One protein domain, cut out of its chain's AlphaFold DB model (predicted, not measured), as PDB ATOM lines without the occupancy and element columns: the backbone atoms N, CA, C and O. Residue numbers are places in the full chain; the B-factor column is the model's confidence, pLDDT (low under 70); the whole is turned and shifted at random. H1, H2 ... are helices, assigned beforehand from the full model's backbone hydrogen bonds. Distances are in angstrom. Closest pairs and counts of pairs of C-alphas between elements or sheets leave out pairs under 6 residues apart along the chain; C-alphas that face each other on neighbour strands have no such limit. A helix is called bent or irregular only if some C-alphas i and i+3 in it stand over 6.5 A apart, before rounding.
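What this domain is: This is residues 217 to 271 of the 668 residues of an uncharacterized protein of Colletotrichum higginsianum (strain IMI 349063) (UniProt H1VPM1). This is a helical hairpin with unequal arms: a shorter helix, H1, runs one way, a long loop turns the chain at one end, and the longer helix H2 runs back beside it, the two forming a narrow V. The last part of H2, residues 260 to 271, sticks out past H1. The printed part has 55 residues with two named helices, H1 then H2, and no named strand; the class is all helix. The whole is loose, with a radius of gyration of the C-alphas of 14.5 A, and it is a rod spanning 50 by 21 by 10 A.

How they stand to each other: H1, residues 218 to 230, and H2, residues 245 to 271, form a helical hairpin. They touch, with 5 pairs of C-alphas within 8 A; the closest C-alphas are those of Tyr 228 and Cys 248, 6.5 A apart. H1 touches H2 with residues 224 to 228 alone, and H2 touches H1 with residues 248 to 252 alone. Their lines stand at a shallow tilt of 17 degrees, opposite ways, and their centres are 13.7 A apart. In H1 and H2 every O i to N i+4 pair is within hydrogen-bond range.

Where its parts are: H1 begins at C-alpha 218, at (140.138, 140.057, 167.576), and measures 18.3 A from first to last C-alpha. Residues 231 to 244 follow with no named element. H2 begins at C-alpha 245, at (140.071, 159.857, 180.672), and ends at C-alpha 271, at (135.413, 121.363, 183.570), 38.9 A away. Neither helix is bent.

The domain as a whole: The two C-alphas farthest apart are those of Glu 238 and Ala 271, at 50.3 A. Residues 260 to 271 of H2 stand free; without them the body spans 32 by 20 by 10 A. The printed part has no cut, and the link from H1 to H2, 14 residues, is long. The mean pLDDT of the printed part is 77.6; residues 217 to 220, 222, 262 to 263, 265, 267 and 269 to 270 are under 70.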
ATOM      1  N   LYS A 217     140.651 137.240 171.554       58.41
ATOM      2  CA  LYS A 217     139.890 137.328 170.299       58.41
ATOM      3  C   LYS A 217     139.984 138.736 169.687       58.41
ATOM      4  O   LYS A 217     139.924 139.741 170.395       58.41
ATOM      5  N   VAL A 218     140.046 138.802 168.354       57.88
ATOM      6  CA  VAL A 218     140.138 140.057 167.576       57.88
ATOM      7  C   VAL A 218     139.051 141.069 167.967       57.88
ATOM      8  O   VAL A 218     139.341 142.259 168.093       57.88
ATOM      9  N   ASP A 219     137.833 140.600 168.238       57.06
ATOM     10  CA  ASP A 219     136.695 141.452 168.605       57.06
ATOM     11  C   ASP A 219     136.859 142.121 169.973       57.06
ATOM     12  O   ASP A 219     136.502 143.287 170.148       57.06
ATOM     13  N   VAL A 220     137.472 141.421 170.932       66.69
ATOM     14  CA  VAL A 220     137.737 141.961 172.271       66.69
ATOM     15  C   VAL A 220     138.726 143.117 172.179       66.69
ATOM     16  O   VAL A 220     138.494 144.201 172.724       66.69
ATOM     17  N   ARG A 221     139.799 142.927 171.404       73.69
ATOM     18  CA  ARG A 221     140.762 143.990 171.113       73.69
ATOM     19  C   ARG A 221     140.079 145.175 170.431       73.69
ATOM     20  O   ARG A 221     140.301 146.314 170.836       73.69
ATOM     21  N   GLN A 222     139.228 144.926 169.437       68.88
ATOM     22  CA  GLN A 222     138.516 145.988 168.727       68.88
ATOM     23  C   GLN A 222     137.578 146.777 169.653       68.88
ATOM     24  O   GLN A 222     137.533 148.004 169.566       68.88
ATOM     25  N   LYS A 223     136.903 146.117 170.604       74.06
ATOM     26  CA  LYS A 223     136.094 146.795 171.632       74.06
ATOM     27  C   LYS A 223     136.949 147.684 172.535       74.06
ATOM     28  O   LYS A 223     136.563 148.824 172.781       74.06
ATOM     29  N   PHE A 224     138.134 147.244 172.960       84.06
ATOM     30  CA  PHE A 224     139.051 148.106 173.715       84.06
ATOM     31  C   PHE A 224     139.486 149.345 172.919       84.06
ATOM     32  O   PHE A 224     139.461 150.459 173.450       84.06
ATOM     33  N   GLN A 225     139.826 149.185 171.636       81.44
ATOM     34  CA  GLN A 225     140.170 150.314 170.760       81.44
ATOM     35  C   GLN A 225     139.001 151.284 170.613       81.44
ATOM     36  O   GLN A 225     139.179 152.500 170.696       81.44
ATOM     37  N   TRP A 226     137.798 150.739 170.445       74.94
ATOM     38  CA  TRP A 226     136.569 151.506 170.348       74.94
ATOM     39  C   TRP A 226     136.279 152.307 171.620       74.94
ATOM     40  O   TRP A 226     135.907 153.477 171.536       74.94
ATOM     41  N   ILE A 227     136.500 151.726 172.805       83.62
ATOM     42  CA  ILE A 227     136.340 152.436 174.082       83.62
ATOM     43  C   ILE A 227     137.268 153.657 174.125       83.62
ATOM     44  O   ILE A 227     136.794 154.755 174.411       83.62
ATOM     45  N   TYR A 228     138.547 153.502 173.771       87.00
ATOM     46  CA  TYR A 228     139.487 154.626 173.667       87.00
ATOM     47  C   TYR A 228     139.019 155.682 172.650       87.00
ATOM     48  O   TYR A 228     139.043 156.882 172.940       87.00
ATOM     49  N   GLN A 229     138.550 155.240 171.480       82.25
ATOM     50  CA  GLN A 229     138.085 156.119 170.407       82.25
ATOM     51  C   GLN A 229     136.886 156.968 170.833       82.25
ATOM     52  O   GLN A 229     136.914 158.193 170.721       82.25
ATOM     53  N   ALA A 230     135.855 156.335 171.394       77.50
ATOM     54  CA  ALA A 230     134.616 156.989 171.807       77.50
ATOM     55  C   ALA A 230     134.815 158.027 172.932       77.50
ATOM     56  O   ALA A 230     133.974 158.914 173.115       77.50
ATOM     57  N   ARG A 231     135.928 157.942 173.677       86.81
ATOM     58  CA  ARG A 231     136.320 158.915 174.713       86.81
ATOM     59  C   ARG A 231     137.331 159.956 174.232       86.81
ATOM     60  O   ARG A 231     137.787 160.737 175.056       86.81
ATOM     61  N   GLY A 232     137.656 160.005 172.940       80.75
ATOM     62  CA  GLY A 232     138.448 161.087 172.347       80.75
ATOM     63  C   GLY A 232     139.964 160.872 172.347       80.75
ATOM     64  O   GLY A 232     140.702 161.840 172.186       80.75
ATOM     65  N   TRP A 233     140.458 159.634 172.497       86.25
ATOM     66  CA  TRP A 233     141.906 159.371 172.508       86.25
ATOM     67  C   TRP A 233     142.606 159.825 171.220       86.25
ATOM     68  O   TRP A 233     143.659 160.444 171.267       86.25
ATOM     69  N   ALA A 234     142.022 159.597 170.049       73.75
ATOM     70  CA  ALA A 234     142.685 159.982 168.804       73.75
ATOM     71  C   ALA A 234     142.785 161.503 168.588       73.75
ATOM     72  O   ALA A 234     143.635 161.971 167.836       73.75
ATOM     73  N   THR A 235     141.939 162.288 169.260       70.69
ATOM     74  CA  THR A 235     141.854 163.744 169.063       70.69
ATOM     75  C   THR A 235     142.453 164.546 170.218       70.69
ATOM     76  O   THR A 235     142.501 165.772 170.128       70.69
ATOM     77  N   PHE A 236     142.961 163.898 171.278       72.50
ATOM     78  CA  PHE A 236     143.384 164.604 172.496       72.50
ATOM     79  C   PHE A 236     144.548 165.579 172.271       72.50
ATOM     80  O   PHE A 236     144.718 166.524 173.042       72.50
ATOM     81  N   GLU A 237     145.395 165.343 171.263       70.38
ATOM     82  CA  GLU A 237     146.510 166.246 170.954       70.38
ATOM     83  C   GLU A 237     146.027 167.569 170.356       70.38
ATOM     84  O   GLU A 237     146.637 168.614 170.592       70.38
ATOM     85  N   GLU A 238     144.926 167.525 169.609       76.19
ATOM     86  CA  GLU A 238     144.308 168.691 168.980       76.19
ATOM     87  C   GLU A 238     143.342 169.389 169.944       76.19
ATOM     88  O   GLU A 238     143.335 170.619 170.038       76.19
ATOM     89  N   ASP A 239     142.578 168.603 170.704       74.56
ATOM     90  CA  ASP A 239     141.647 169.070 171.723       74.56
ATOM     91  C   ASP A 239     141.770 168.234 173.009       74.56
ATOM     92  O   ASP A 239     141.086 167.226 173.174       74.56
ATOM     93  N   PRO A 240     142.583 168.665 173.990       77.06
ATOM     94  CA  PRO A 240     142.706 167.962 175.265       77.06
ATOM     95  C   PRO A 240     141.390 167.819 176.039       77.06
ATOM     96  O   PRO A 240     141.321 166.995 176.948       77.06
ATOM     97  N   SER A 241     140.364 168.621 175.722       77.50
ATOM     98  CA  SER A 241     139.051 168.538 176.369       77.50
ATOM     99  C   SER A 241     138.153 167.443 175.788       77.50
ATOM    100  O   SER A 241     137.182 167.059 176.441       77.50
ATOM    101  N   SER A 242     138.492 166.902 174.612       80.62
ATOM    102  CA  SER A 242     137.789 165.756 174.030       80.62
ATOM    103  C   SER A 242     138.091 164.457 174.779       80.62
ATOM    104  O   SER A 242     137.246 163.561 174.790       80.62
ATOM    105  N   TRP A 243     139.258 164.372 175.437       88.06
ATOM    106  CA  TRP A 243     139.718 163.187 176.156       88.06
ATOM    107  C   TRP A 243     139.041 163.022 177.517       88.06
ATOM    108  O   TRP A 243     139.424 163.640 178.512       88.06
ATOM    109  N   ARG A 244     138.054 162.128 177.576       87.50
ATOM    110  CA  ARG A 244     137.315 161.777 178.798       87.50
ATOM    111  C   ARG A 244     137.998 160.609 179.515       87.50
ATOM    112  O   ARG A 244     137.496 159.486 179.523       87.50
ATOM    113  N   ARG A 245     139.182 160.873 180.078       88.25
ATOM    114  CA  ARG A 245     140.071 159.857 180.672       88.25
ATOM    115  C   ARG A 245     139.400 159.030 181.767       88.25
ATOM    116  O   ARG A 245     139.502 157.809 181.747       88.25
ATOM    117  N   GLU A 246     138.751 159.682 182.725       89.06
ATOM    118  CA  GLU A 246     138.146 159.009 183.879       89.06
ATOM    119  C   GLU A 246     136.999 158.087 183.438       89.06
ATOM    120  O   GLU A 246     136.971 156.925 183.828       89.06
ATOM    121  N   GLU A 247     136.148 158.548 182.517       88.81
ATOM    122  CA  GLU A 247     135.082 157.735 181.914       88.81
ATOM    123  C   GLU A 247     135.649 156.544 181.120       88.81
ATOM    124  O   GLU A 247     135.108 155.443 181.155       88.81
ATOM    125  N   CYS A 248     136.763 156.736 180.403       89.25
ATOM    126  CA  CYS A 248     137.454 155.638 179.728       89.25
ATOM    127  C   CYS A 248     137.930 154.576 180.725       89.25
ATOM    128  O   CYS A 248     137.716 153.391 180.483       89.25
ATOM    129  N   ILE A 249     138.551 154.983 181.838       89.88
ATOM    130  CA  ILE A 249     139.013 154.052 182.876       89.88
ATOM    131  C   ILE A 249     137.843 153.229 183.407       89.88
ATOM    132  O   ILE A 249     137.948 152.007 183.431       89.88
ATOM    133  N   GLU A 250     136.733 153.872 183.770       89.06
ATOM    134  CA  GLU A 250     135.547 153.190 184.305       89.06
ATOM    135  C   GLU A 250     135.014 152.129 183.332       89.06
ATOM    136  O   GLU A 250     134.816 150.975 183.713       89.06
ATOM    137  N   VAL A 251     134.864 152.479 182.050       85.12
ATOM    138  CA  VAL A 251     134.346 151.542 181.040       85.12
ATOM    139  C   VAL A 251     135.333 150.420 180.721       85.12
ATOM    140  O   VAL A 251     134.912 149.281 180.532       85.12
ATOM    141  N   LEU A 252     136.640 150.698 180.698       90.12
ATOM    142  CA  LEU A 252     137.655 149.654 180.537       90.12
ATOM    143  C   LEU A 252     137.657 148.687 181.721       90.12
ATOM    144  O   LEU A 252     137.722 147.481 181.512       90.12
ATOM    145  N   GLN A 253     137.603 149.200 182.953       89.56
ATOM    146  CA  GLN A 253     137.572 148.369 184.157       89.56
ATOM    147  C   GLN A 253     136.349 147.457 184.157       89.56
ATOM    148  O   GLN A 253     136.493 146.263 184.410       89.56
ATOM    149  N   ARG A 254     135.176 147.997 183.810       85.06
ATOM    150  CA  ARG A 254     133.948 147.212 183.699       85.06
ATOM    151  C   ARG A 254     134.090 146.111 182.651       85.06
ATOM    152  O   ARG A 254     134.056 144.946 183.021       85.06
ATOM    153  N   PHE A 255     134.433 146.457 181.410       82.62
ATOM    154  CA  PHE A 255     134.587 145.474 180.331       82.62
ATOM    155  C   PHE A 255     135.631 144.386 180.652       82.62
ATOM    156  O   PHE A 255     135.470 143.224 180.289       82.62
ATOM    157  N   ARG A 256     136.700 144.718 181.391       86.00
ATOM    158  CA  ARG A 256     137.668 143.718 181.875       86.00
ATOM    159  C   ARG A 256     137.067 142.732 182.882       86.00
ATOM    160  O   ARG A 256     137.414 141.554 182.818       86.00
ATOM    161  N   ILE A 257     136.207 143.189 183.797       83.00
ATOM    162  CA  ILE A 257     135.482 142.304 184.725       83.00
ATOM    163  C   ILE A 257     134.575 141.361 183.929       83.00
ATOM    164  O   ILE A 257     134.618 140.156 184.158       83.00
ATOM    165  N   GLU A 258     133.824 141.895 182.963       75.56
ATOM    166  CA  GLU A 258     132.892 141.128 182.120       75.56
ATOM    167  C   GLU A 258     133.610 139.977 181.400       75.56
ATOM    168  O   GLU A 258     133.205 138.814 181.487       75.56
ATOM    169  N   LEU A 259     134.743 140.281 180.754       75.19
ATOM    170  CA  LEU A 259     135.572 139.282 180.077       75.19
ATOM    171  C   LEU A 259     136.074 138.203 181.035       75.19
ATOM    172  O   LEU A 259     136.055 137.020 180.700       75.19
ATOM    173  N   TRP A 260     136.514 138.598 182.229       79.44
ATOM    174  CA  TRP A 260     136.994 137.652 183.229       79.44
ATOM    175  C   TRP A 260     135.876 136.747 183.753       79.44
ATOM    176  O   TRP A 260     136.075 135.541 183.903       79.44
ATOM    177  N   GLU A 261     134.682 137.291 183.994       74.31
ATOM    178  CA  GLU A 261     133.528 136.495 184.407       74.31
ATOM    179  C   GLU A 261     133.058 135.535 183.312       74.31
ATOM    180  O   GLU A 261     132.710 134.388 183.611       74.31
ATOM    181  N   ALA A 262     133.043 135.982 182.055       68.62
ATOM    182  CA  ALA A 262     132.696 135.153 180.907       68.62
ATOM    183  C   ALA A 262     133.687 133.994 180.739       68.62
ATOM    184  O   ALA A 262     133.275 132.843 180.598       68.62
ATOM    185  N   GLU A 263     134.984 134.278 180.846       68.25
ATOM    186  CA  GLU A 263     136.038 133.269 180.760       68.25
ATOM    187  C   GLU A 263     135.970 132.268 181.918       68.25
ATOM    188  O   GLU A 263     136.045 131.056 181.719       68.25
ATOM    189  N   LYS A 264     135.716 132.752 183.138       74.81
ATOM    190  CA  LYS A 264     135.502 131.891 184.303       74.81
ATOM    191  C   LYS A 264     134.293 130.968 184.124       74.81
ATOM    192  O   LYS A 264     134.353 129.806 184.521       74.81
ATOM    193  N   LYS A 265     133.198 131.463 183.534       68.81
ATOM    194  CA  LYS A 265     132.016 130.649 183.200       68.81
ATOM    195  C   LYS A 265     132.333 129.621 182.112       68.81
ATOM    196  O   LYS A 265     131.881 128.487 182.239       68.81
ATOM    197  N   ARG A 266     133.118 129.987 181.090       70.38
ATOM    198  CA  ARG A 266     133.583 129.073 180.032       70.38
ATOM    199  C   ARG A 266     134.408 127.926 180.613       70.38
ATOM    200  O   ARG A 266     134.084 126.775 180.360       70.38
ATOM    201  N   LEU A 267     135.398 128.234 181.451       69.88
ATOM    202  CA  LEU A 267     136.244 127.226 182.102       69.88
ATOM    203  C   LEU A 267     135.454 126.318 183.052       69.88
ATOM    204  O   LEU A 267     135.685 125.117 183.084       69.88
ATOM    205  N   ALA A 268     134.505 126.872 183.815       71.19
ATOM    206  CA  ALA A 268     133.632 126.066 184.669       71.19
ATOM    207  C   ALA A 268     132.734 125.128 183.849       71.19
ATOM    208  O   ALA A 268     132.514 123.995 184.249       71.19
ATOM    209  N   HIS A 269     132.240 125.600 182.702       64.62
ATOM    210  CA  HIS A 269     131.493 124.768 181.769       64.62
ATOM    211  C   HIS A 269     132.379 123.651 181.215       64.62
ATOM    212  O   HIS A 269     131.995 122.500 181.307       64.62
ATOM    213  N   GLU A 270     133.575 123.956 180.712       68.81
ATOM    214  CA  GLU A 270     134.509 122.947 180.187       68.81
ATOM    215  C   GLU A 270     134.881 121.889 181.229       68.81
ATOM    216  O   GLU A 270     134.810 120.702 180.931       68.81
ATOM    217  N   ALA A 271     135.137 122.292 182.474       74.56
ATOM    218  CA  ALA A 271     135.413 121.363 183.570       74.56
ATOM    219  C   ALA A 271     134.227 120.441 183.923       74.56
ATOM    220  O   ALA A 271     134.439 119.369 184.483       74.56
TER     221      ALA A 271